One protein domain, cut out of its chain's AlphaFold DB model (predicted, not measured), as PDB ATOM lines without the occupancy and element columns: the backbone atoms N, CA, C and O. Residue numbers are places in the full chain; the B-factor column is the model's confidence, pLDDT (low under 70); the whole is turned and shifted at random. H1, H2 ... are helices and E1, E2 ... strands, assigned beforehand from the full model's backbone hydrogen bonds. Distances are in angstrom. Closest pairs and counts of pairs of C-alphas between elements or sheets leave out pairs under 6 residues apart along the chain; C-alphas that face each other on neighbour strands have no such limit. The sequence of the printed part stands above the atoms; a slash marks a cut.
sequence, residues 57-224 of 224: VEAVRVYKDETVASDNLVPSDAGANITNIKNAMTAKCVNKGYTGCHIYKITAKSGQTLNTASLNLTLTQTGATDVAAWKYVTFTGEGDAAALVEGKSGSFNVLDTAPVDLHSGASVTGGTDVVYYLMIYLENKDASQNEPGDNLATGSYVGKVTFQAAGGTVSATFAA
ATOM      1  N   VAL A  57     236.977 226.621 202.895       89.56
ATOM      2  CA  VAL A  57     236.838 225.217 203.214       89.56
ATOM      3  C   VAL A  57     236.158 225.139 204.565       89.56
ATOM      4  O   VAL A  57     236.509 225.878 205.482       89.56
ATOM      5  N   GLU A  58     235.167 224.271 204.667       87.31
ATOM      6  CA  GLU A  58     234.433 224.019 205.897       87.31
ATOM      7  C   GLU A  58     234.278 222.513 206.073       87.31
ATOM      8  O   GLU A  58     234.109 221.789 205.093       87.31
ATOM      9  N   ALA A  59     234.342 222.044 207.316       90.81
ATOM     10  CA  ALA A  59     234.049 220.669 207.688       90.81
ATOM     11  C   ALA A  59     232.969 220.685 208.774       90.81
ATOM     12  O   ALA A  59     233.241 221.033 209.921       90.81
ATOM     13  N   VAL A  60     231.740 220.323 208.406       89.62
ATOM     14  CA  VAL A  60     230.578 220.359 209.306       89.62
ATOM     15  C   VAL A  60     230.172 218.944 209.667       89.62
ATOM     16  O   VAL A  60     229.992 218.110 208.779       89.62
ATOM     17  N   ARG A  61     229.998 218.660 210.961       90.50
ATOM     18  CA  ARG A  61     229.481 217.361 211.396       90.50
ATOM     19  C   ARG A  61     228.018 217.216 210.976       90.50
ATOM     20  O   ARG A  61     227.197 218.091 211.230       90.50
ATOM     21  N   VAL A  62     227.709 216.103 210.325       89.31
ATOM     22  CA  VAL A  62     226.393 215.759 209.778       89.31
ATOM     23  C   VAL A  62     225.982 214.370 210.256       89.31
ATOM     24  O   VAL A  62     226.809 213.614 210.763       89.31
ATOM     25  N   TYR A  63     224.699 214.030 210.106       86.69
ATOM     26  CA  TYR A  63     224.142 212.744 210.555       86.69
ATOM     27  C   TYR A  63     224.428 212.442 212.033       86.69
ATOM     28  O   TYR A  63     224.565 211.285 212.408       86.69
ATOM     29  N   LYS A  64     224.518 213.481 212.869       86.50
ATOM     30  CA  LYS A  64     224.611 213.352 214.321       86.50
ATOM     31  C   LYS A  64     223.213 213.141 214.894       86.50
ATOM     32  O   LYS A  64     222.273 213.839 214.507       86.50
ATOM     33  N   ASP A  65     223.085 212.202 215.819       85.62
ATOM     34  CA  ASP A  65     221.895 212.082 216.650       85.62
ATOM     35  C   ASP A  65     222.152 212.740 218.014       85.62
ATOM     36  O   ASP A  65     223.120 212.414 218.691       85.62
ATOM     37  N   GLU A  66     221.309 213.696 218.406       83.31
ATOM     38  CA  GLU A  66     221.458 214.444 219.667       83.31
ATOM     39  C   GLU A  66     220.940 213.667 220.892       83.31
ATOM     40  O   GLU A  66     221.004 214.164 222.013       83.31
ATOM     41  N   THR A  67     220.398 212.461 220.695       84.44
ATOM     42  CA  THR A  67     219.795 211.647 221.764       84.44
ATOM     43  C   THR A  67     220.713 210.546 222.299       84.44
ATOM     44  O   THR A  67     220.340 209.835 223.235       84.44
ATOM     45  N   VAL A  68     221.916 210.398 221.736       84.56
ATOM     46  CA  VAL A  68     222.913 209.418 222.194       84.56
ATOM     47  C   VAL A  68     223.428 209.742 223.594       84.56
ATOM     48  O   VAL A  68     223.570 210.900 223.981       84.56
ATOM     49  N   ALA A  69     223.766 208.699 224.353       79.62
ATOM     50  CA  ALA A  69     224.279 208.849 225.716       79.62
ATOM     51  C   ALA A  69     225.668 209.513 225.772       79.62
ATOM     52  O   ALA A  69     226.047 210.083 226.795       79.62
ATOM     53  N   SER A  70     226.444 209.410 224.691       82.69
ATOM     54  CA  SER A  70     227.771 210.003 224.567       82.69
ATOM     55  C   SER A  70     228.112 210.251 223.104       82.69
ATOM     56  O   SER A  70     227.778 209.448 222.230       82.69
ATOM     57  N   ASP A  71     228.822 211.350 222.862       83.69
ATOM     58  CA  ASP A  71     229.373 211.700 221.554       83.69
ATOM     59  C   ASP A  71     230.707 210.997 221.263       83.69
ATOM     60  O   ASP A  71     231.250 211.123 220.175       83.69
ATOM     61  N   ASN A  72     231.251 210.253 222.229       88.00
ATOM     62  CA  ASN A  72     232.496 209.524 222.036       88.00
ATOM     63  C   ASN A  72     232.270 208.326 221.116       88.00
ATOM     64  O   ASN A  72     231.275 207.606 221.243       88.00
ATOM     65  N   LEU A  73     233.242 208.083 220.237       90.94
ATOM     66  CA  LEU A  73     233.224 206.915 219.372       90.94
ATOM     67  C   LEU A  73     233.356 205.635 220.193       90.94
ATOM     68  O   LEU A  73     234.273 205.485 221.003       90.94
ATOM     69  N   VAL A  74     232.464 204.692 219.920       90.31
ATOM     70  CA  VAL A  74     232.611 203.296 220.325       90.31
ATOM     71  C   VAL A  74     232.983 202.443 219.111       90.31
ATOM     72  O   VAL A  74     232.579 202.774 217.991       90.31
ATOM     73  N   PRO A  75     233.729 201.340 219.303       91.62
ATOM     74  CA  PRO A  75     233.966 200.367 218.244       91.62
ATOM     75  C   PRO A  75     232.665 199.931 217.568       91.62
ATOM     76  O   PRO A  75     231.657 199.667 218.233       91.62
ATOM     77  N   SER A  76     232.667 199.896 216.236       90.00
ATOM     78  CA  SER A  76     231.484 199.563 215.446       90.00
ATOM     79  C   SER A  76     231.832 198.837 214.149       90.00
ATOM     80  O   SER A  76     232.979 198.833 213.706       90.00
ATOM     81  N   ASP A  77     230.810 198.256 213.519       86.50
ATOM     82  CA  ASP A  77     230.924 197.580 212.222       86.50
ATOM     83  C   ASP A  77     230.836 198.575 211.038       86.50
ATOM     84  O   ASP A  77     230.544 198.197 209.898       86.50
ATOM     85  N   ALA A  78     231.057 199.873 211.293       88.56
ATOM     86  CA  ALA A  78     231.285 200.851 210.234       88.56
ATOM     87  C   ALA A  78     232.522 200.450 209.410       88.56
ATOM     88  O   ALA A  78     233.417 199.760 209.892       88.56
ATOM     89  N   GLY A  79     232.577 200.847 208.137       89.56
ATOM     90  CA  GLY A  79     233.650 200.378 207.263       89.56
ATOM     91  C   GLY A  79     233.734 201.079 205.918       89.56
ATOM     92  O   GLY A  79     232.798 201.758 205.492       89.56
ATOM     93  N   ALA A  80     234.864 200.866 205.239       89.25
ATOM     94  CA  ALA A  80     235.117 201.312 203.871       89.25
ATOM     95  C   ALA A  80     234.410 200.398 202.851       89.25
ATOM     96  O   ALA A  80     235.022 199.562 202.195       89.25
ATOM     97  N   ASN A  81     233.081 200.497 202.819       90.56
ATOM     98  CA  ASN A  81     232.231 199.934 201.777       90.56
ATOM     99  C   ASN A  81     230.931 200.741 201.703       90.56
ATOM    100  O   ASN A  81     230.372 201.110 202.738       90.56
ATOM    101  N   ILE A  82     230.395 200.940 200.498       91.62
ATOM    102  CA  ILE A  82     229.136 201.668 200.261       91.62
ATOM    103  C   ILE A  82     227.976 201.190 201.148       91.62
ATOM    104  O   ILE A  82     227.213 202.012 201.656       91.62
ATOM    105  N   THR A  83     227.850 199.881 201.379       91.62
ATOM    106  CA  THR A  83     226.789 199.319 202.230       91.62
ATOM    107  C   THR A  83     226.931 199.793 203.674       91.62
ATOM    108  O   THR A  83     225.962 200.260 204.273       91.62
ATOM    109  N   ASN A  84     228.148 199.743 204.220       92.38
ATOM    110  CA  ASN A  84     228.422 200.161 205.594       92.38
ATOM    111  C   ASN A  84     228.270 201.676 205.751       92.38
ATOM    112  O   ASN A  84     227.674 202.126 206.726       92.38
ATOM    113  N   ILE A  85     228.723 202.457 204.764       92.88
ATOM    114  CA  ILE A  85     228.543 203.915 204.730       92.88
ATOM    115  C   ILE A  85     227.049 204.269 204.736       92.88
ATOM    116  O   ILE A  85     226.607 205.084 205.547       92.88
ATOM    117  N   LYS A  86     226.235 203.622 203.892       91.38
ATOM    118  CA  LYS A  86     224.783 203.853 203.863       91.38
ATOM    119  C   LYS A  86     224.117 203.483 205.185       91.38
ATOM    120  O   LYS A  86     223.268 204.238 205.667       91.38
ATOM    121  N   ASN A  87     224.487 202.346 205.769       91.75
ATOM    122  CA  ASN A  87     223.946 201.912 207.055       91.75
ATOM    123  C   ASN A  87     224.286 202.920 208.159       91.75
ATOM    124  O   ASN A  87     223.392 203.333 208.896       91.75
ATOM    125  N   ALA A  88     225.536 203.387 208.206       92.12
ATOM    126  CA  ALA A  88     225.983 204.433 209.117       92.12
ATOM    127  C   ALA A  88     225.179 205.731 208.944       92.12
ATOM    128  O   ALA A  88     224.646 206.250 209.919       92.12
ATOM    129  N   MET A  89     225.010 206.231 207.716       90.94
ATOM    130  CA  MET A  89     224.219 207.444 207.458       90.94
ATOM    131  C   MET A  89     222.748 207.282 207.865       90.94
ATOM    132  O   MET A  89     222.181 208.165 208.506       90.94
ATOM    133  N   THR A  90     222.136 206.142 207.526       90.94
ATOM    134  CA  THR A  90     220.724 205.843 207.825       90.94
ATOM    135  C   THR A  90     220.481 205.763 209.330       90.94
ATOM    136  O   THR A  90     219.498 206.302 209.833       90.94
ATOM    137  N   ALA A  91     221.403 205.129 210.053       91.00
ATOM    138  CA  ALA A  91     221.363 205.018 211.503       91.00
ATOM    139  C   ALA A  91     221.881 206.274 212.224       91.00
ATOM    140  O   ALA A  91     221.960 206.266 213.448       91.00
ATOM    141  N   LYS A  92     222.265 207.337 211.496       91.69
ATOM    142  CA  LYS A  92     222.900 208.548 212.052       91.69
ATOM    143  C   LYS A  92     224.119 208.238 212.924       91.69
ATOM    144  O   LYS A  92     224.310 208.799 213.999       91.69
ATOM    145  N   CYS A  93     224.908 207.268 212.477       91.69
ATOM    146  CA  CYS A  93     226.039 206.718 213.204       91.69
ATOM    147  C   CYS A  93     225.702 206.184 214.606       91.69
ATOM    148  O   CYS A  93     226.602 206.056 215.432       91.69
ATOM    149  N   VAL A  94     224.443 205.838 214.887       90.88
ATOM    150  CA  VAL A  94     224.038 205.266 216.174       90.88
ATOM    151  C   VAL A  94     223.952 203.749 216.078       90.88
ATOM    152  O   VAL A  94     223.216 203.202 215.258       90.88
ATOM    153  N   ASN A  95     224.652 203.055 216.971       84.06
ATOM    154  CA  ASN A  95     224.510 201.618 217.175       84.06
ATOM    155  C   ASN A  95     224.196 201.343 218.649       84.06
ATOM    156  O   ASN A  95     224.949 201.739 219.533       84.06
ATOM    157  N   LYS A  96     223.064 200.682 218.926       84.12
ATOM    158  CA  LYS A  96     222.605 200.352 220.292       84.12
ATOM    159  C   LYS A  96     222.609 201.550 221.272       84.12
ATOM    160  O   LYS A  96     222.849 201.367 222.459       84.12
ATOM    161  N   GLY A  97     222.337 202.764 220.783       85.00
ATOM    162  CA  GLY A  97     222.294 203.995 221.590       85.00
ATOM    163  C   GLY A  97     223.635 204.723 221.767       85.00
ATOM    164  O   GLY A  97     223.679 205.747 222.451       85.00
ATOM    165  N   TYR A  98     224.704 204.230 221.138       89.25
ATOM    166  CA  TYR A  98     226.046 204.814 221.182       89.25
ATOM    167  C   TYR A  98     226.496 205.307 219.808       89.25
ATOM    168  O   TYR A  98     226.066 204.784 218.778       89.25
ATOM    169  N   THR A  99     227.402 206.280 219.802       92.06
ATOM    170  CA  THR A  99     227.974 206.852 218.582       92.06
ATOM    171  C   THR A  99     229.061 205.934 218.018       92.06
ATOM    172  O   THR A  99     230.139 205.817 218.585       92.06
ATOM    173  N   GLY A 100     228.786 205.251 216.907       92.25
ATOM    174  CA  GLY A 100     229.724 204.333 216.245       92.25
ATOM    175  C   GLY A 100     230.620 204.987 215.186       92.25
ATOM    176  O   GLY A 100     231.655 204.429 214.824       92.25
ATOM    177  N   CYS A 101     230.237 206.161 214.679       95.00
ATOM    178  CA  CYS A 101     231.020 206.925 213.709       95.00
ATOM    179  C   CYS A 101     230.724 208.426 213.762       95.00
ATOM    180  O   CYS A 101     229.688 208.856 214.260       95.00
ATOM    181  N   HIS A 102     231.618 209.235 213.201       94.81
ATOM    182  CA  HIS A 102     231.401 210.656 212.944       94.81
ATOM    183  C   HIS A 102     231.494 210.917 211.449       94.81
ATOM    184  O   HIS A 102     232.494 210.559 210.834       94.81
ATOM    185  N   ILE A 103     230.475 211.558 210.870       94.31
ATOM    186  CA  ILE A 103     230.474 211.945 209.457       94.31
ATOM    187  C   ILE A 103     230.582 213.465 209.361       94.31
ATOM    188  O   ILE A 103     229.774 214.190 209.938       94.31
ATOM    189  N   TYR A 104     231.564 213.953 208.609       94.81
ATOM    190  CA  TYR A 104     231.733 215.369 208.295       94.81
ATOM    191  C   TYR A 104     231.470 215.612 206.816       94.81
ATOM    192  O   TYR A 104     232.005 214.899 205.971       94.81
ATOM    193  N   LYS A 105     230.687 216.645 206.506       94.44
ATOM    194  CA  LYS A 105     230.564 217.211 205.164       94.44
ATOM    195  C   LYS A 105     231.653 218.262 204.996       94.44
ATOM    196  O   LYS A 105     231.620 219.305 205.648       94.44
ATOM    197  N   ILE A 106     232.610 217.967 204.133       93.56
ATOM    198  CA  ILE A 106     233.699 218.854 203.751       93.56
ATOM    199  C   ILE A 106     233.286 219.569 202.470       93.56
ATOM    200  O   ILE A 106     233.067 218.925 201.446       93.56
ATOM    201  N   THR A 107     233.187 220.893 202.524       92.69
ATOM    202  CA  THR A 107     232.832 221.725 201.370       92.69
ATOM    203  C   THR A 107     233.974 222.683 201.080       92.69
ATOM    204  O   THR A 107     234.294 223.524 201.918       92.69
ATOM    205  N   ALA A 108     234.585 222.560 199.905       91.25
ATOM    206  CA  ALA A 108     235.585 223.492 199.401       91.25
ATOM    207  C   ALA A 108     234.993 224.327 198.263       91.25
ATOM    208  O   ALA A 108     234.319 223.796 197.379       91.25
ATOM    209  N   LYS A 109     235.247 225.635 198.278       89.88
ATOM    210  CA  LYS A 109     234.777 226.566 197.249       89.88
ATOM    211  C   LYS A 109     235.919 227.435 196.764       89.88
ATOM    212  O   LYS A 109     236.786 227.829 197.543       89.88
ATOM    213  N   SER A 110     235.869 227.767 195.483       87.31
ATOM    214  CA  SER A 110     236.709 228.779 194.858       87.31
ATOM    215  C   SER A 110     235.827 229.708 194.034       87.31
ATOM    216  O   SER A 110     234.932 229.251 193.324       87.31
ATOM    217  N   GLY A 111     236.098 231.013 194.083       85.44
ATOM    218  CA  GLY A 111     235.444 231.981 193.197       85.44
ATOM    219  C   GLY A 111     235.854 231.831 191.725       85.44
ATOM    220  O   GLY A 111     235.135 232.292 190.849       85.44
ATOM    221  N   GLN A 112     236.977 231.161 191.451       84.81
ATOM    222  CA  GLN A 112     237.586 231.037 190.124       84.81
ATOM    223  C   GLN A 112     237.767 229.571 189.730       84.81
ATOM    224  O   GLN A 112     237.930 228.707 190.595       84.81
ATOM    225  N   THR A 113     237.794 229.300 188.424       89.12
ATOM    226  CA  THR A 113     238.165 227.978 187.910       89.12
ATOM    227  C   THR A 113     239.663 227.755 188.080       89.12
ATOM    228  O   THR A 113     240.476 228.573 187.653       89.12
ATOM    229  N   LEU A 114     240.016 226.640 188.709       89.06
ATOM    230  CA  LEU A 114     241.378 226.231 189.016       89.06
ATOM    231  C   LEU A 114     241.669 224.948 188.247       89.06
ATOM    232  O   LEU A 114     240.934 223.972 188.377       89.06
ATOM    233  N   ASN A 115     242.752 224.924 187.472       89.88
ATOM    234  CA  ASN A 115     243.136 223.731 186.707       89.88
ATOM    235  C   ASN A 115     243.614 222.586 187.610       89.88
ATOM    236  O   ASN A 115     243.520 221.422 187.235       89.88
ATOM    237  N   THR A 116     244.131 222.928 188.791       90.75
ATOM    238  CA  THR A 116     244.654 221.987 189.780       90.75
ATOM    239  C   THR A 116     244.402 222.557 191.166       90.75
ATOM    240  O   THR A 116     244.799 223.693 191.451       90.75
ATOM    241  N   ALA A 117     243.760 221.772 192.023       91.88
ATOM    242  CA  ALA A 117     243.635 222.058 193.442       91.88
ATOM    243  C   ALA A 117     243.739 220.766 194.260       91.88
ATOM    244  O   ALA A 117     243.338 219.697 193.806       91.88
ATOM    245  N   SER A 118     244.241 220.881 195.482       93.88
ATOM    246  CA  SER A 118     244.336 219.781 196.437       93.88
ATOM    247  C   SER A 118     243.456 220.058 197.642       93.88
ATOM    248  O   SER A 118     243.377 221.189 198.128       93.88
ATOM    249  N   LEU A 119     242.813 219.007 198.140       94.12
ATOM    250  CA  LEU A 119     242.038 219.027 199.372       94.12
ATOM    251  C   LEU A 119     242.670 218.037 200.345       94.12
ATOM    252  O   LEU A 119     242.316 216.865 200.392       94.12
ATOM    253  N   ASN A 120     243.650 218.525 201.091       94.56
ATOM    254  CA  ASN A 120     244.524 217.725 201.935       94.56
ATOM    255  C   ASN A 120     243.902 217.494 203.313       94.56
ATOM    256  O   ASN A 120     243.695 218.450 204.058       94.56
ATOM    257  N   LEU A 121     243.645 216.236 203.656       95.31
ATOM    258  CA  LEU A 121     243.179 215.800 204.969       95.31
ATOM    259  C   LEU A 121     244.353 215.295 205.815       95.31
ATOM    260  O   LEU A 121     245.105 214.434 205.371       95.31
ATOM    261  N   THR A 122     244.452 215.766 207.053       93.38
ATOM    262  CA  THR A 122     245.322 215.194 208.089       93.38
ATOM    263  C   THR A 122     244.466 214.821 209.290       93.38
ATOM    264  O   THR A 122     243.595 215.601 209.683       93.38
ATOM    265  N   LEU A 123     244.713 213.648 209.871       92.94
ATOM    266  CA  LEU A 123     244.001 213.129 211.034       92.94
ATOM    267  C   LEU A 123     245.003 212.636 212.069       92.94
ATOM    268  O   LEU A 123     245.894 211.862 211.740       92.94
ATOM    269  N   THR A 124     244.817 213.031 213.321       91.19
ATOM    270  CA  THR A 124     245.583 212.501 214.451       91.19
ATOM    271  C   THR A 124     244.632 212.107 215.569       91.19
ATOM    272  O   THR A 124     243.618 212.767 215.784       91.19
ATOM    273  N   GLN A 125     244.949 211.033 216.287       91.12
ATOM    274  CA  GLN A 125     244.230 210.630 217.501       91.12
ATOM    275  C   GLN A 125     245.119 210.812 218.727       91.12
ATOM    276  O   GLN A 125     246.343 210.835 218.599       91.12
ATOM    277  N   THR A 126     244.512 210.920 219.904       90.56
ATOM    278  CA  THR A 126     245.182 210.840 221.200       90.56
ATOM    279  C   THR A 126     244.387 209.965 222.172       90.56
ATOM    280  O   THR A 126     243.164 209.859 222.097       90.56
ATOM    281  N   GLY A 127     245.088 209.342 223.122       87.81
ATOM    282  CA  GLY A 127     244.482 208.566 224.211       87.81
ATOM    283  C   GLY A 127     244.321 207.069 223.936       87.81
ATOM    284  O   GLY A 127     244.316 206.299 224.894       87.81
ATOM    285  N   ALA A 128     244.281 206.642 222.672       90.75
ATOM    286  CA  ALA A 128     244.202 205.226 222.320       90.75
ATOM    287  C   ALA A 128     245.592 204.575 222.235       90.75
ATOM    288  O   ALA A 128     246.526 205.142 221.658       90.75
ATOM    289  N   THR A 129     245.708 203.354 222.755       90.94
ATOM    290  CA  THR A 129     246.862 202.462 222.550       90.94
ATOM    291  C   THR A 129     246.671 201.608 221.298       90.94
ATOM    292  O   THR A 129     247.620 201.422 220.535       90.94
ATOM    293  N   ASP A 130     245.434 201.189 221.013       90.81
ATOM    294  CA  ASP A 130     245.064 200.504 219.777       90.81
ATOM    295  C   ASP A 130     244.858 201.507 218.638       90.81
ATOM    296  O   ASP A 130     243.755 201.768 218.150       90.81
ATOM    297  N   VAL A 131     245.964 202.096 218.198       90.12
ATOM    298  CA  VAL A 131     245.948 203.113 217.145       90.12
ATOM    299  C   VAL A 131     245.486 202.552 215.795       90.12
ATOM    300  O   VAL A 131     245.045 203.304 214.935       90.12
ATOM    301  N   ALA A 132     245.571 201.233 215.597       91.19
ATOM    302  CA  ALA A 132     245.178 200.581 214.351       91.19
ATOM    303  C   ALA A 132     243.653 200.502 214.175       91.19
ATOM    304  O   ALA A 132     243.193 200.354 213.038       91.19
ATOM    305  N   ALA A 133     242.887 200.603 215.269       92.81
ATOM    306  CA  ALA A 133     241.428 200.641 215.238       92.81
ATOM    307  C   ALA A 133     240.877 201.967 214.692       92.81
ATOM    308  O   ALA A 133     239.751 202.001 214.210       92.81
ATOM    309  N   TRP A 134     241.658 203.049 214.723       95.00
ATOM    310  CA  TRP A 134     241.242 204.341 214.188       95.00
ATOM    311  C   TRP A 134     241.270 204.328 212.667       95.00
ATOM    312  O   TRP A 134     242.336 204.255 212.052       95.00
ATOM    313  N   LYS A 135     240.086 204.403 212.059       95.94
ATOM    314  CA  LYS A 135     239.908 204.354 210.611       95.94
ATOM    315  C   LYS A 135     239.162 205.569 210.096       95.94
ATOM    316  O   LYS A 135     238.342 206.178 210.787       95.94
ATOM    317  N   TYR A 136     239.394 205.863 208.827       96.50
ATOM    318  CA  TYR A 136     238.564 206.772 208.064       96.50
ATOM    319  C   TYR A 136     238.207 206.188 206.701       96.50
ATOM    320  O   TYR A 136     238.930 205.361 206.138       96.50
ATOM    321  N   VAL A 137     237.097 206.662 206.151       96.69
ATOM    322  CA  VAL A 137     236.759 206.526 204.737       96.69
ATOM    323  C   VAL A 137     236.114 207.815 204.257       96.69
ATOM    324  O   VAL A 137     235.324 208.433 204.971       96.69
ATOM    325  N   THR A 138     236.463 208.238 203.050       96.25
ATOM    326  CA  THR A 138     235.809 209.342 202.365       96.25
ATOM    327  C   THR A 138     234.878 208.832 201.289       96.25
ATOM    328  O   THR A 138     235.023 207.714 200.802       96.25
ATOM    329  N   PHE A 139     233.892 209.641 200.934       94.94
ATOM    330  CA  PHE A 139     232.951 209.325 199.870       94.94
ATOM    331  C   PHE A 139     232.334 210.603 199.304       94.94
ATOM    332  O   PHE A 139     232.446 211.681 199.891       94.94
ATOM    333  N   THR A 140     231.686 210.486 198.153       93.81
ATOM    334  CA  THR A 140     230.860 211.543 197.557       93.81
ATOM    335  C   THR A 140     229.433 211.036 197.349       93.81
ATOM    336  O   THR A 140     229.173 209.840 197.473       93.81
ATOM    337  N   GLY A 141     228.506 211.954 197.066       86.88
ATOM    338  CA  GLY A 141     227.073 211.666 196.966       86.88
ATOM    339  C   GLY A 141     226.320 211.902 198.281       86.88
ATOM    340  O   GLY A 141     226.886 211.820 199.368       86.88
ATOM    341  N   GLU A 142     225.029 212.221 198.180       76.50
ATOM    342  CA  GLU A 142     224.123 212.400 199.321       76.50
ATOM    343  C   GLU A 142     222.947 211.418 199.231       76.50
ATOM    344  O   GLU A 142     222.440 211.137 198.148       76.50
ATOM    345  N   GLY A 143     222.473 210.934 200.385       63.25
ATOM    346  CA  GLY A 143     221.106 210.426 200.557       63.25
ATOM    347  C   GLY A 143     220.736 209.061 199.952       63.25
ATOM    348  O   GLY A 143     219.734 208.503 200.392       63.25
ATOM    349  N   ASP A 144     221.504 208.481 199.019       63.16
ATOM    350  CA  ASP A 144     221.246 207.123 198.499       63.16
ATOM    351  C   ASP A 144     222.505 206.368 198.024       63.16
ATOM    352  O   ASP A 144     223.369 206.937 197.366       63.16
ATOM    353  N   ALA A 145     222.565 205.051 198.283       61.88
ATOM    354  CA  ALA A 145     223.689 204.171 197.926       61.88
ATOM    355  C   ALA A 145     223.979 204.125 196.428       61.88
ATOM    356  O   ALA A 145     225.138 203.955 196.071       61.88
ATOM    357  N   ALA A 146     222.972 204.270 195.561       64.62
ATOM    358  CA  ALA A 146     223.214 204.286 194.119       64.62
ATOM    359  C   ALA A 146     223.993 205.539 193.671       64.62
ATOM    360  O   ALA A 146     224.619 205.518 192.614       64.62
ATOM    361  N   ALA A 147     223.966 206.608 194.474       83.62
ATOM    362  CA  ALA A 147     224.711 207.842 194.242       83.62
ATOM    363  C   ALA A 147     226.002 207.940 195.074       83.62
ATOM    364  O   ALA A 147     226.819 208.821 194.806       83.62
ATOM    365  N   LEU A 148     226.191 207.070 196.076       90.81
ATOM    366  CA  LEU A 148     227.405 207.065 196.886       90.81
ATOM    367  C   LEU A 148     228.572 206.484 196.092       90.81
ATOM    368  O   LEU A 148     228.491 205.378 195.557       90.81
ATOM    369  N   VAL A 149     229.685 207.208 196.082       91.94
ATOM    370  CA  VAL A 149     230.943 206.741 195.497       91.94
ATOM    371  C   VAL A 149     232.003 206.727 196.583       91.94
ATOM    372  O   VAL A 149     232.253 207.740 197.234       91.94
ATOM    373  N   GLU A 150     232.615 205.564 196.782       92.75
ATOM    374  CA  GLU A 150     233.676 205.382 197.762       92.75
ATOM    375  C   GLU A 150     234.931 206.140 197.322       92.75
ATOM    376  O   GLU A 150     235.297 206.159 196.146       92.75
ATOM    377  N   GLY A 151     235.563 206.802 198.282       93.56
ATOM    378  CA  GLY A 151     236.766 207.593 198.100       93.56
ATOM    379  C   GLY A 151     237.993 206.916 198.697       93.56
ATOM    380  O   GLY A 151     238.293 205.754 198.444       93.56
ATOM    381  N   LYS A 152     238.767 207.688 199.456       95.12
ATOM    382  CA  LYS A 152     240.002 207.237 200.102       95.12
ATOM    383  C   LYS A 152     239.679 206.670 201.477       95.12
ATOM    384  O   LYS A 152     238.857 207.233 202.191       95.12
ATOM    385  N   SER A 153     240.378 205.625 201.891       95.81
ATOM    386  CA  SER A 153     240.263 205.063 203.236       95.81
ATOM    387  C   SER A 153     241.630 204.712 203.798       95.81
ATOM    388  O   SER A 153     242.562 204.426 203.046       95.81
ATOM    389  N   GLY A 154     241.734 204.665 205.119       93.94
ATOM    390  CA  GLY A 154     242.960 204.264 205.792       93.94
ATOM    391  C   GLY A 154     242.818 204.244 207.305       93.94
ATOM    392  O   GLY A 154     241.760 204.552 207.853       93.94
ATOM    393  N   SER A 155     243.904 203.872 207.976       93.69
ATOM    394  CA  SER A 155     244.082 204.071 209.414       93.69
ATOM    395  C   SER A 155     244.866 205.349 209.685       93.69
ATOM    396  O   SER A 155     245.655 205.743 208.831       93.69
ATOM    397  N   PHE A 156     244.714 205.940 210.868       92.94
ATOM    398  CA  PHE A 156     245.501 207.100 211.296       92.94
ATOM    399  C   PHE A 156     245.917 206.977 212.765       92.94
ATOM    400  O   PHE A 156     245.282 206.276 213.547       92.94
ATOM    401  N   ASN A 157     247.008 207.637 213.154       89.31
ATOM    402  CA  ASN A 157     247.525 207.599 214.524       89.31
ATOM    403  C   ASN A 157     248.159 208.943 214.934       89.31
ATOM    404  O   ASN A 157     248.094 209.917 214.192       89.31
ATOM    405  N   VAL A 158     248.768 209.014 216.124       81.19
ATOM    406  CA  VAL A 158     249.404 210.240 216.662       81.19
ATOM    407  C   VAL A 158     250.521 210.783 215.751       81.19
ATOM    408  O   VAL A 158     250.775 211.985 215.728       81.19
ATOM    409  N   LEU A 159     251.213 209.906 215.020       76.94
ATOM    410  CA  LEU A 159     252.361 210.227 214.166       76.94
ATOM    411  C   LEU A 159     251.972 210.431 212.694       76.94
ATOM    412  O   LEU A 159     252.818 210.834 211.891       76.94
ATOM    413  N   ASP A 160     250.716 210.156 212.334       75.38
ATOM    414  CA  ASP A 160     250.247 210.265 210.960       75.38
ATOM    415  C   ASP A 160     249.970 211.728 210.600       75.38
ATOM    416  O   ASP A 160     248.900 212.290 210.820       75.38
ATOM    417  N   THR A 161     251.013 212.379 210.098       74.06
ATOM    418  CA  THR A 161     250.975 213.783 209.673       74.06
ATOM    419  C   THR A 161     250.950 213.927 208.155       74.06
ATOM    420  O   THR A 161     250.869 215.048 207.650       74.06
ATOM    421  N   ALA A 162     251.011 212.812 207.419       86.50
ATOM    422  CA  ALA A 162     251.026 212.833 205.968       86.50
ATOM    423  C   ALA A 162     249.628 213.214 205.448       86.50
ATOM    424  O   ALA A 162     248.647 212.536 205.755       86.50
ATOM    425  N   PRO A 163     249.495 214.302 204.673       91.44
ATOM    426  CA  PRO A 163     248.204 214.685 204.135       91.44
ATOM    427  C   PRO A 163     247.731 213.700 203.062       91.44
ATOM    428  O   PRO A 163     248.501 213.275 202.201       91.44
ATOM    429  N   VAL A 164     246.433 213.409 203.069       95.00
ATOM    430  CA  VAL A 164     245.746 212.658 202.016       95.00
ATOM    431  C   VAL A 164     244.964 213.632 201.148       95.00
ATOM    432  O   VAL A 164     244.028 214.274 201.624       95.00
ATOM    433  N   ASP A 165     245.332 213.746 199.871       95.75
ATOM    434  CA  ASP A 165     244.613 214.604 198.927       95.75
ATOM    435  C   ASP A 165     243.315 213.930 198.454       95.75
ATOM    436  O   ASP A 165     243.318 213.012 197.626       95.75
ATOM    437  N   LEU A 166     242.186 214.415 198.973       95.06
ATOM    438  CA  LEU A 166     240.847 213.938 198.632       95.06
ATOM    439  C   LEU A 166     240.457 214.300 197.193       95.06
ATOM    440  O   LEU A 166     239.691 213.568 196.565       95.06
ATOM    441  N   HIS A 167     241.001 215.400 196.664       94.25
ATOM    442  CA  HIS A 167     240.690 215.910 195.329       94.25
ATOM    443  C   HIS A 167     241.677 215.439 194.256       94.25
ATOM    444  O   HIS A 167     241.403 215.581 193.068       94.25
ATOM    445  N   SER A 168     242.789 214.810 194.659       93.88
ATOM    446  CA  SER A 168     243.793 214.220 193.758       93.88
ATOM    447  C   SER A 168     244.293 215.203 192.688       93.88
ATOM    448  O   SER A 168     244.473 214.828 191.529       93.88
ATOM    449  N   GLY A 169     244.479 216.471 193.062       91.62
ATOM    450  CA  GLY A 169     244.914 217.522 192.142       91.62
ATOM    451  C   GLY A 169     243.920 217.865 191.023       91.62
ATOM    452  O   GLY A 169     244.322 218.492 190.042       91.62
ATOM    453  N   ALA A 170     242.655 217.442 191.106       93.38
ATOM    454  CA  ALA A 170     241.676 217.691 190.052       93.38
ATOM    455  C   ALA A 170     241.322 219.185 189.912       93.38
ATOM    456  O   ALA A 170     241.666 220.033 190.743       93.38
ATOM    457  N   SER A 171     240.660 219.517 188.803       92.19
ATOM    458  CA  SER A 171     240.216 220.879 188.524       92.19
ATOM    459  C   SER A 171     238.981 221.245 189.344       92.19
ATOM    460  O   SER A 171     238.033 220.464 189.426       92.19
ATOM    461  N   VAL A 172     238.929 222.486 189.820       90.88
ATOM    462  CA  VAL A 172     237.764 223.063 190.501       90.88
ATOM    463  C   VAL A 172     237.112 224.078 189.580       90.88
ATOM    464  O   VAL A 172     237.784 224.970 189.071       90.88
ATOM    465  N   THR A 173     235.801 223.975 189.381       91.44
ATOM    466  CA  THR A 173     235.047 224.977 188.614       91.44
ATOM    467  C   THR A 173     234.671 226.143 189.522       91.44
ATOM    468  O   THR A 173     234.125 225.935 190.606       91.44
ATOM    469  N   GLY A 174     234.948 227.375 189.088       89.88
ATOM    470  CA  GLY A 174     234.628 228.573 189.864       89.88
ATOM    471  C   GLY A 174     233.138 228.668 190.195       89.88
ATOM    472  O   GLY A 174     232.284 228.383 189.357       89.88
ATOM    473  N   GLY A 175     232.827 229.044 191.435       86.38
ATOM    474  CA  GLY A 175     231.457 229.174 191.937       86.38
ATOM    475  C   GLY A 175     230.731 227.850 192.193       86.38
ATOM    476  O   GLY A 175     229.566 227.884 192.579       86.38
ATOM    477  N   THR A 176     231.390 226.704 191.998       91.00
ATOM    478  CA  THR A 176     230.819 225.376 192.265       91.00
ATOM    479  C   THR A 176     231.455 224.762 193.506       91.00
ATOM    480  O   THR A 176     232.675 224.798 193.676       91.00
ATOM    481  N   ASP A 177     230.623 224.180 194.364       91.56
ATOM    482  CA  ASP A 177     231.076 223.496 195.569       91.56
ATOM    483  C   ASP A 177     231.715 222.151 195.216       91.56
ATOM    484  O   ASP A 177     231.139 221.332 194.496       91.56
ATOM    485  N   VAL A 178     232.887 221.895 195.787       92.56
ATOM    486  CA  VAL A 178     233.507 220.573 195.811       92.56
ATOM    487  C   VAL A 178     233.198 219.948 197.163       92.56
ATOM    488  O   VAL A 178     233.633 220.454 198.199       92.56
ATOM    489  N   VAL A 179     232.428 218.861 197.153       94.44
ATOM    490  CA  VAL A 179     231.916 218.228 198.370       94.44
ATOM    491  C   VAL A 179     232.481 216.824 198.523       94.44
ATOM    492  O   VAL A 179     232.352 215.991 197.628       94.44
ATOM    493  N   TYR A 180     233.038 216.561 199.701       95.50
ATOM    494  CA  TYR A 180     233.411 215.230 200.163       95.50
ATOM    495  C   TYR A 180     232.800 214.974 201.530       95.50
ATOM    496  O   TYR A 180     232.654 215.886 202.340       95.50
ATOM    497  N   TYR A 181     232.504 213.719 201.819       95.69
ATOM    498  CA  TYR A 181     232.182 213.272 203.161       95.69
ATOM    499  C   TYR A 181     233.363 212.509 203.727       95.69
ATOM    500  O   TYR A 181     234.053 211.795 203.002       95.69
ATOM    501  N   LEU A 182     233.583 212.665 205.024       96.38
ATOM    502  CA  LEU A 182     234.582 211.941 205.791       96.38
ATOM    503  C   LEU A 182     233.873 211.226 206.931       96.38
ATOM    504  O   LEU A 182     233.320 211.886 207.806       96.38
ATOM    505  N   MET A 183     233.909 209.898 206.926       96.00
ATOM    506  CA  MET A 183     233.483 209.073 208.048       96.00
ATOM    507  C   MET A 183     234.707 208.622 208.839       96.00
ATOM    508  O   MET A 183     235.607 207.999 208.280       96.00
ATOM    509  N   ILE A 184     234.716 208.914 210.137       96.19
ATOM    510  CA  ILE A 184     235.714 208.452 211.106       96.19
ATOM    511  C   ILE A 184     235.039 207.444 212.028       96.19
ATOM    512  O   ILE A 184     233.919 207.683 212.486       96.19
ATOM    513  N   TYR A 185     235.699 206.319 212.283       95.56
ATOM    514  CA  TYR A 185     235.164 205.242 213.108       95.56
ATOM    515  C   TYR A 185     236.281 204.456 213.795       95.56
ATOM    516  O   TYR A 185     237.449 204.521 213.400       95.56
ATOM    517  N   LEU A 186     235.891 203.712 214.826       94.00
ATOM    518  CA  LEU A 186     236.727 202.708 215.467       94.00
ATOM    519  C   LEU A 186     236.334 201.336 214.924       94.00
ATOM    520  O   LEU A 186     235.187 200.917 215.080       94.00
ATOM    521  N   GLU A 187     237.270 200.651 214.276       93.50
ATOM    522  CA  GLU A 187     237.085 199.274 213.822       93.50
ATOM    523  C   GLU A 187     236.868 198.363 215.032       93.50
ATOM    524  O   GLU A 187     237.714 198.284 215.932       93.50
ATOM    525  N   ASN A 188     235.719 197.690 215.039       91.00
ATOM    526  CA  ASN A 188     235.408 196.664 216.017       91.00
ATOM    527  C   ASN A 188     236.338 195.462 215.833       91.00
ATOM    528  O   ASN A 188     236.432 194.886 214.749       91.00
ATOM    529  N   LYS A 189     237.020 195.084 216.909       86.81
ATOM    530  CA  LYS A 189     237.802 193.855 216.988       86.81
ATOM    531  C   LYS A 189     237.049 192.867 217.863       86.81
ATOM    532  O   LYS A 189     236.398 193.262 218.822       86.81
ATOM    533  N   ASP A 190     237.217 191.573 217.611       82.12
ATOM    534  CA  ASP A 190     236.643 190.495 218.436       82.12
ATOM    535  C   ASP A 190     237.270 190.399 219.858       82.12
ATOM    536  O   ASP A 190     237.328 189.329 220.465       82.12
ATOM    537  N   ALA A 191     237.773 191.514 220.402       83.88
ATOM    538  CA  ALA A 191     238.392 191.675 221.713       83.88
ATOM    539  C   ALA A 191     237.880 192.960 222.396       83.88
ATOM    540  O   ALA A 191     237.471 193.909 221.735       83.88
ATOM    541  N   SER A 192     237.933 193.016 223.732       85.69
ATOM    542  CA  SER A 192     237.518 194.214 224.482       85.69
ATOM    543  C   SER A 192     238.426 195.405 224.162       85.69
ATOM    544  O   SER A 192     239.640 195.311 224.342       85.69
ATOM    545  N   GLN A 193     237.833 196.521 223.724       89.00
ATOM    546  CA  GLN A 193     238.546 197.721 223.249       89.00
ATOM    547  C   GLN A 193     238.325 198.982 224.112       89.00
ATOM    548  O   GLN A 193     238.747 200.084 223.758       89.00
ATOM    549  N   ASN A 194     237.640 198.832 225.244       82.31
ATOM    550  CA  ASN A 194     237.288 199.896 226.191       82.31
ATOM    551  C   ASN A 194     238.050 199.811 227.527       82.31
ATOM    552  O   ASN A 194     237.913 200.704 228.360       82.31
ATOM    553  N   GLU A 195     238.835 198.755 227.733       82.31
ATOM    554  CA  GLU A 195     239.614 198.554 228.954       82.31
ATOM    555  C   GLU A 195     241.041 199.099 228.789       82.31
ATOM    556  O   GLU A 195     241.624 198.962 227.707       82.31
ATOM    557  N   PRO A 196     241.641 199.689 229.841       81.88
ATOM    558  CA  PRO A 196     243.044 200.087 229.814       81.88
ATOM    559  C   PRO A 196     243.961 198.904 229.472       81.88
ATOM    560  O   PRO A 196     243.859 197.832 230.067       81.88
ATOM    561  N   GLY A 197     244.886 199.105 228.535       83.44
ATOM    562  CA  GLY A 197     245.807 198.070 228.057       83.44
ATOM    563  C   GLY A 197     246.125 198.254 226.578       83.44
ATOM    564  O   GLY A 197     245.832 199.305 226.020       83.44
ATOM    565  N   ASP A 198     246.694 197.238 225.930       84.94
ATOM    566  CA  ASP A 198     247.134 197.317 224.524       84.94
ATOM    567  C   ASP A 198     245.979 197.466 223.516       84.94
ATOM    568  O   ASP A 198     246.195 197.907 222.390       84.94
ATOM    569  N   ASN A 199     244.750 197.133 223.926       88.06
ATOM    570  CA  ASN A 199     243.559 197.161 223.073       88.06
ATOM    571  C   ASN A 199     242.681 198.411 223.266       88.06
ATOM    572  O   ASN A 199     241.610 198.485 222.667       88.06
ATOM    573  N   LEU A 200     243.080 199.382 224.096       89.69
ATOM    574  CA  LEU A 200     242.280 200.587 224.333       89.69
ATOM    575  C   LEU A 200     242.166 201.405 223.036       89.69
ATOM    576  O   LEU A 200     243.120 202.070 222.629       89.69
ATOM    577  N   ALA A 201     240.998 201.368 222.398       90.19
ATOM    578  CA  ALA A 201     240.739 202.056 221.132       90.19
ATOM    579  C   ALA A 201     240.102 203.438 221.328       90.19
ATOM    580  O   ALA A 201     240.203 204.298 220.454       90.19
ATOM    581  N   THR A 202     239.440 203.666 222.464       87.31
ATOM    582  CA  THR A 202     238.755 204.930 222.745       87.31
ATOM    583  C   THR A 202     239.747 206.060 222.998       87.31
ATOM    584  O   THR A 202     240.760 205.872 223.669       87.31
ATOM    585  N   GLY A 203     239.418 207.253 222.516       88.31
ATOM    586  CA  GLY A 203     240.239 208.449 222.647       88.31
ATOM    587  C   GLY A 203     239.584 209.628 221.938       88.31
ATOM    588  O   GLY A 203     238.400 209.569 221.602       88.31
ATOM    589  N   SER A 204     240.370 210.664 221.685       90.06
ATOM    590  CA  SER A 204     239.955 211.844 220.922       90.06
ATOM    591  C   SER A 204     240.739 211.938 219.624       90.06
ATOM    592  O   SER A 204     241.798 211.330 219.478       90.06
ATOM    593  N   TYR A 205     240.255 212.731 218.677       92.12
ATOM    594  CA  TYR A 205     240.973 213.014 217.444       92.12
ATOM    595  C   TYR A 205     240.835 214.467 217.009       92.12
ATOM    596  O   TYR A 205     239.887 215.177 217.346       92.12
ATOM    597  N   VAL A 206     241.796 214.899 216.200       90.69
ATOM    598  CA  VAL A 206     241.785 216.187 215.514       90.69
ATOM    599  C   VAL A 206     241.967 215.937 214.029       90.69
ATOM    600  O   VAL A 206     242.870 215.215 213.605       90.69
ATOM    601  N   GLY A 207     241.108 216.554 213.229       88.62
ATOM    602  CA  GLY A 207     241.220 216.573 211.785       88.62
ATOM    603  C   GLY A 207     241.427 217.977 211.255       88.62
ATOM    604  O   GLY A 207     240.807 218.934 211.717       88.62
ATOM    605  N   LYS A 208     242.295 218.098 210.255       88.75
ATOM    606  CA  LYS A 208     242.531 219.335 209.516       88.75
ATOM    607  C   LYS A 208     242.339 219.069 208.034       88.75
ATOM    608  O   LYS A 208     242.981 218.184 207.478       88.75
ATOM    609  N   VAL A 209     241.503 219.872 207.390       89.69
ATOM    610  CA  VAL A 209     241.363 219.886 205.934       89.69
ATOM    611  C   VAL A 209     241.964 221.178 205.413       89.69
ATOM    612  O   VAL A 209     241.658 222.256 205.914       89.69
ATOM    613  N   THR A 210     242.829 221.074 204.412       90.00
ATOM    614  CA  THR A 210     243.498 222.208 203.776       90.00
ATOM    615  C   THR A 210     243.197 222.208 202.290       90.00
ATOM    616  O   THR A 210     243.604 221.298 201.575       90.00
ATOM    617  N   PHE A 211     242.500 223.240 201.825       89.19
ATOM    618  CA  PHE A 211     242.272 223.473 200.408       89.19
ATOM    619  C   PHE A 211     243.384 224.369 199.861       89.19
ATOM    620  O   PHE A 211     243.599 225.476 200.360       89.19
ATOM    621  N   GLN A 212     244.114 223.874 198.865       88.31
ATOM    622  CA  GLN A 212     245.303 224.513 198.309       88.31
ATOM    623  C   GLN A 212     245.238 224.532 196.782       88.31
ATOM    624  O   GLN A 212     245.022 223.500 196.153       88.31
ATOM    625  N   ALA A 213     245.474 225.697 196.182       87.44
ATOM    626  CA  ALA A 213     245.587 225.846 194.734       87.44
ATOM    627  C   ALA A 213     246.442 227.064 194.356       87.44
ATOM    628  O   ALA A 213     246.858 227.847 195.214       87.44
ATOM    629  N   ALA A 214     246.654 227.260 193.052       72.25
ATOM    630  CA  ALA A 214     247.196 228.505 192.519       72.25
ATOM    631  C   ALA A 214     246.207 229.655 192.796       72.25
ATOM    632  O   ALA A 214     245.211 229.808 192.098       72.25
ATOM    633  N   GLY A 215     246.453 230.418 193.862       69.00
ATOM    634  CA  GLY A 215     245.565 231.492 194.322       69.00
ATOM    635  C   GLY A 215     245.498 231.621 195.843       69.00
ATOM    636  O   GLY A 215     245.307 232.719 196.359       69.00
ATOM    637  N   GLY A 216     245.757 230.533 196.578       76.69
ATOM    638  CA  GLY A 216     245.801 230.588 198.034       76.69
ATOM    639  C   GLY A 216     245.747 229.232 198.724       76.69
ATOM    640  O   GLY A 216     245.719 228.166 198.105       76.69
ATOM    641  N   THR A 217     245.758 229.279 200.051       85.44
ATOM    642  CA  THR A 217     245.588 228.113 200.919       85.44
ATOM    643  C   THR A 217     244.681 228.500 202.078       85.44
ATOM    644  O   THR A 217     244.930 229.501 202.745       85.44
ATOM    645  N   VAL A 218     243.635 227.711 202.310       85.62
ATOM    646  CA  VAL A 218     242.703 227.871 203.436       85.62
ATOM    647  C   VAL A 218     242.548 226.541 204.162       85.62
ATOM    648  O   VAL A 218     242.676 225.479 203.551       85.62
ATOM    649  N   SER A 219     242.281 226.581 205.464       86.31
ATOM    650  CA  SER A 219     242.133 225.372 206.275       86.31
ATOM    651  C   SER A 219     240.931 225.452 207.208       86.31
ATOM    652  O   SER A 219     240.608 226.522 207.712       86.31
ATOM    653  N   ALA A 220     240.343 224.292 207.486       81.12
ATOM    654  CA  ALA A 220     239.358 224.077 208.538       81.12
ATOM    655  C   ALA A 220     239.840 222.955 209.461       81.12
ATOM    656  O   ALA A 220     240.477 222.001 209.008       81.12
ATOM    657  N   THR A 221     239.510 223.068 210.744       85.81
ATOM    658  CA  THR A 221     239.837 222.068 211.764       85.81
ATOM    659  C   THR A 221     238.552 221.600 212.431       85.81
ATOM    660  O   THR A 221     237.659 222.402 212.689       85.81
ATOM    661  N   PHE A 222     238.476 220.311 212.735       85.12
ATOM    662  CA  PHE A 222     237.414 219.698 213.521       85.12
ATOM    663  C   PHE A 222     238.028 218.721 214.525       85.12
ATOM    664  O   PHE A 222     239.146 218.244 214.336       85.12
ATOM    665  N   ALA A 223     237.310 218.439 215.604       87.44
ATOM    666  CA  ALA A 223     237.760 217.531 216.650       87.44
ATOM    667  C   ALA A 223     236.561 216.853 217.320       87.44
ATOM    668  O   ALA A 223     235.433 217.348 217.200       87.44
ATOM    669  N   ALA A 224     236.830 215.745 218.004       79.44
ATOM    670  CA  ALA A 224     235.947 215.102 218.974       79.44
ATOM    671  C   ALA A 224     236.795 214.336 219.999       79.44
ATOM    672  O   ALA A 224     237.870 213.830 219.605       79.44
TER     673      ALA A 224
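AT A GLANCE: This is residues 57 to 224 of the 224 residues of an uncharacterized protein of Clostridium sp. CAG:302 (UniProt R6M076). Two antiparallel sheets stand face to face as a sandwich: a strongly twisted sheet of five strands, E1 to E2 to E6 to E4 to E5 in order across it, partly covered by a smaller sheet, E3 to E7 to E8. The helix H1 crosses the other face of the larger sheet, and long loops extend beyond the strands' ends. The printed part has 168 residues, with one named helix and eight named strands in the order E1 H1 E2 E3 E4 E5 E6 E7 E8; the class is mostly strand, though under half of the residues are in named elements. The whole is compact, with a radius of gyration of the C-alphas of 16.1 A and spans of 50 by 34 by 25 A.

IN THESE COORDINATES: In the larger sheet, E1 is residues 57 to 62, beginning at C-alpha 57 (236.838, 225.217, 203.214), 15.5 A long; E2 is residues 101 to 109, 25.9 A; E6 is residues 178 to 187, 28.1 A; E4 is residues 134 to 140, 20.9 A; and E5 is residues 149 to 155, 19.3 A. In the smaller sheet, E3 is residues 117 to 126, 30.0 A; E7 is residues 204 to 213, 30.2 A; and E8 is residues 216 to 223, 24.1 A, ending at C-alpha 223 (237.760, 217.531, 216.650). H1 is residues 82 to 90, 12.1 A.

HOW THE PARTS SIT: E1 and E5 are the edge strands of the larger sheet. Within hydrogen-bond range across the neighbour pairs are N 60 and O 105 of E1 and E2, 2.9 A apart, N 106 and O 180 of E2 and E6, 2.7 A, N 183 and O 137 of E6 and E4, 2.8 A, and N 138 and O 152 of the hairpin E4 and E5, 2.7 A. H1 is on this sheet at a height of 8.9 A, over E4 and across it at 89 degrees on the local plane; it is only just not over E2, on which 2 of its C-alphas fall. Every O i to N i+4 pair in H1 is within hydrogen-bond range. In the other sheet, N 120 and O 210 of E3 and E7 are 2.8 A apart, and N 209 and O 220 of the hairpin E7 and E8 are 2.9 A apart. The parts of the two sheets that face each other are 9.9 A apart centre to centre, and the best planes of these parts are 12 degrees apart. The closest C-alphas of E1 and E8, those of Glu 58 and Ala 220, are 5.6 A apart, while E5 and E7 are apart.

THE WHOLE: The C-alphas farthest apart, those of Gln 112 and Gly 197, are 50.9 A apart. The printed part has no cut. The links E1 to H1, E5 to E6 and E6 to E7 are long. Mean pLDDT of the printed part is 88.8; residues 143 to 146 and residue 215 are under 70.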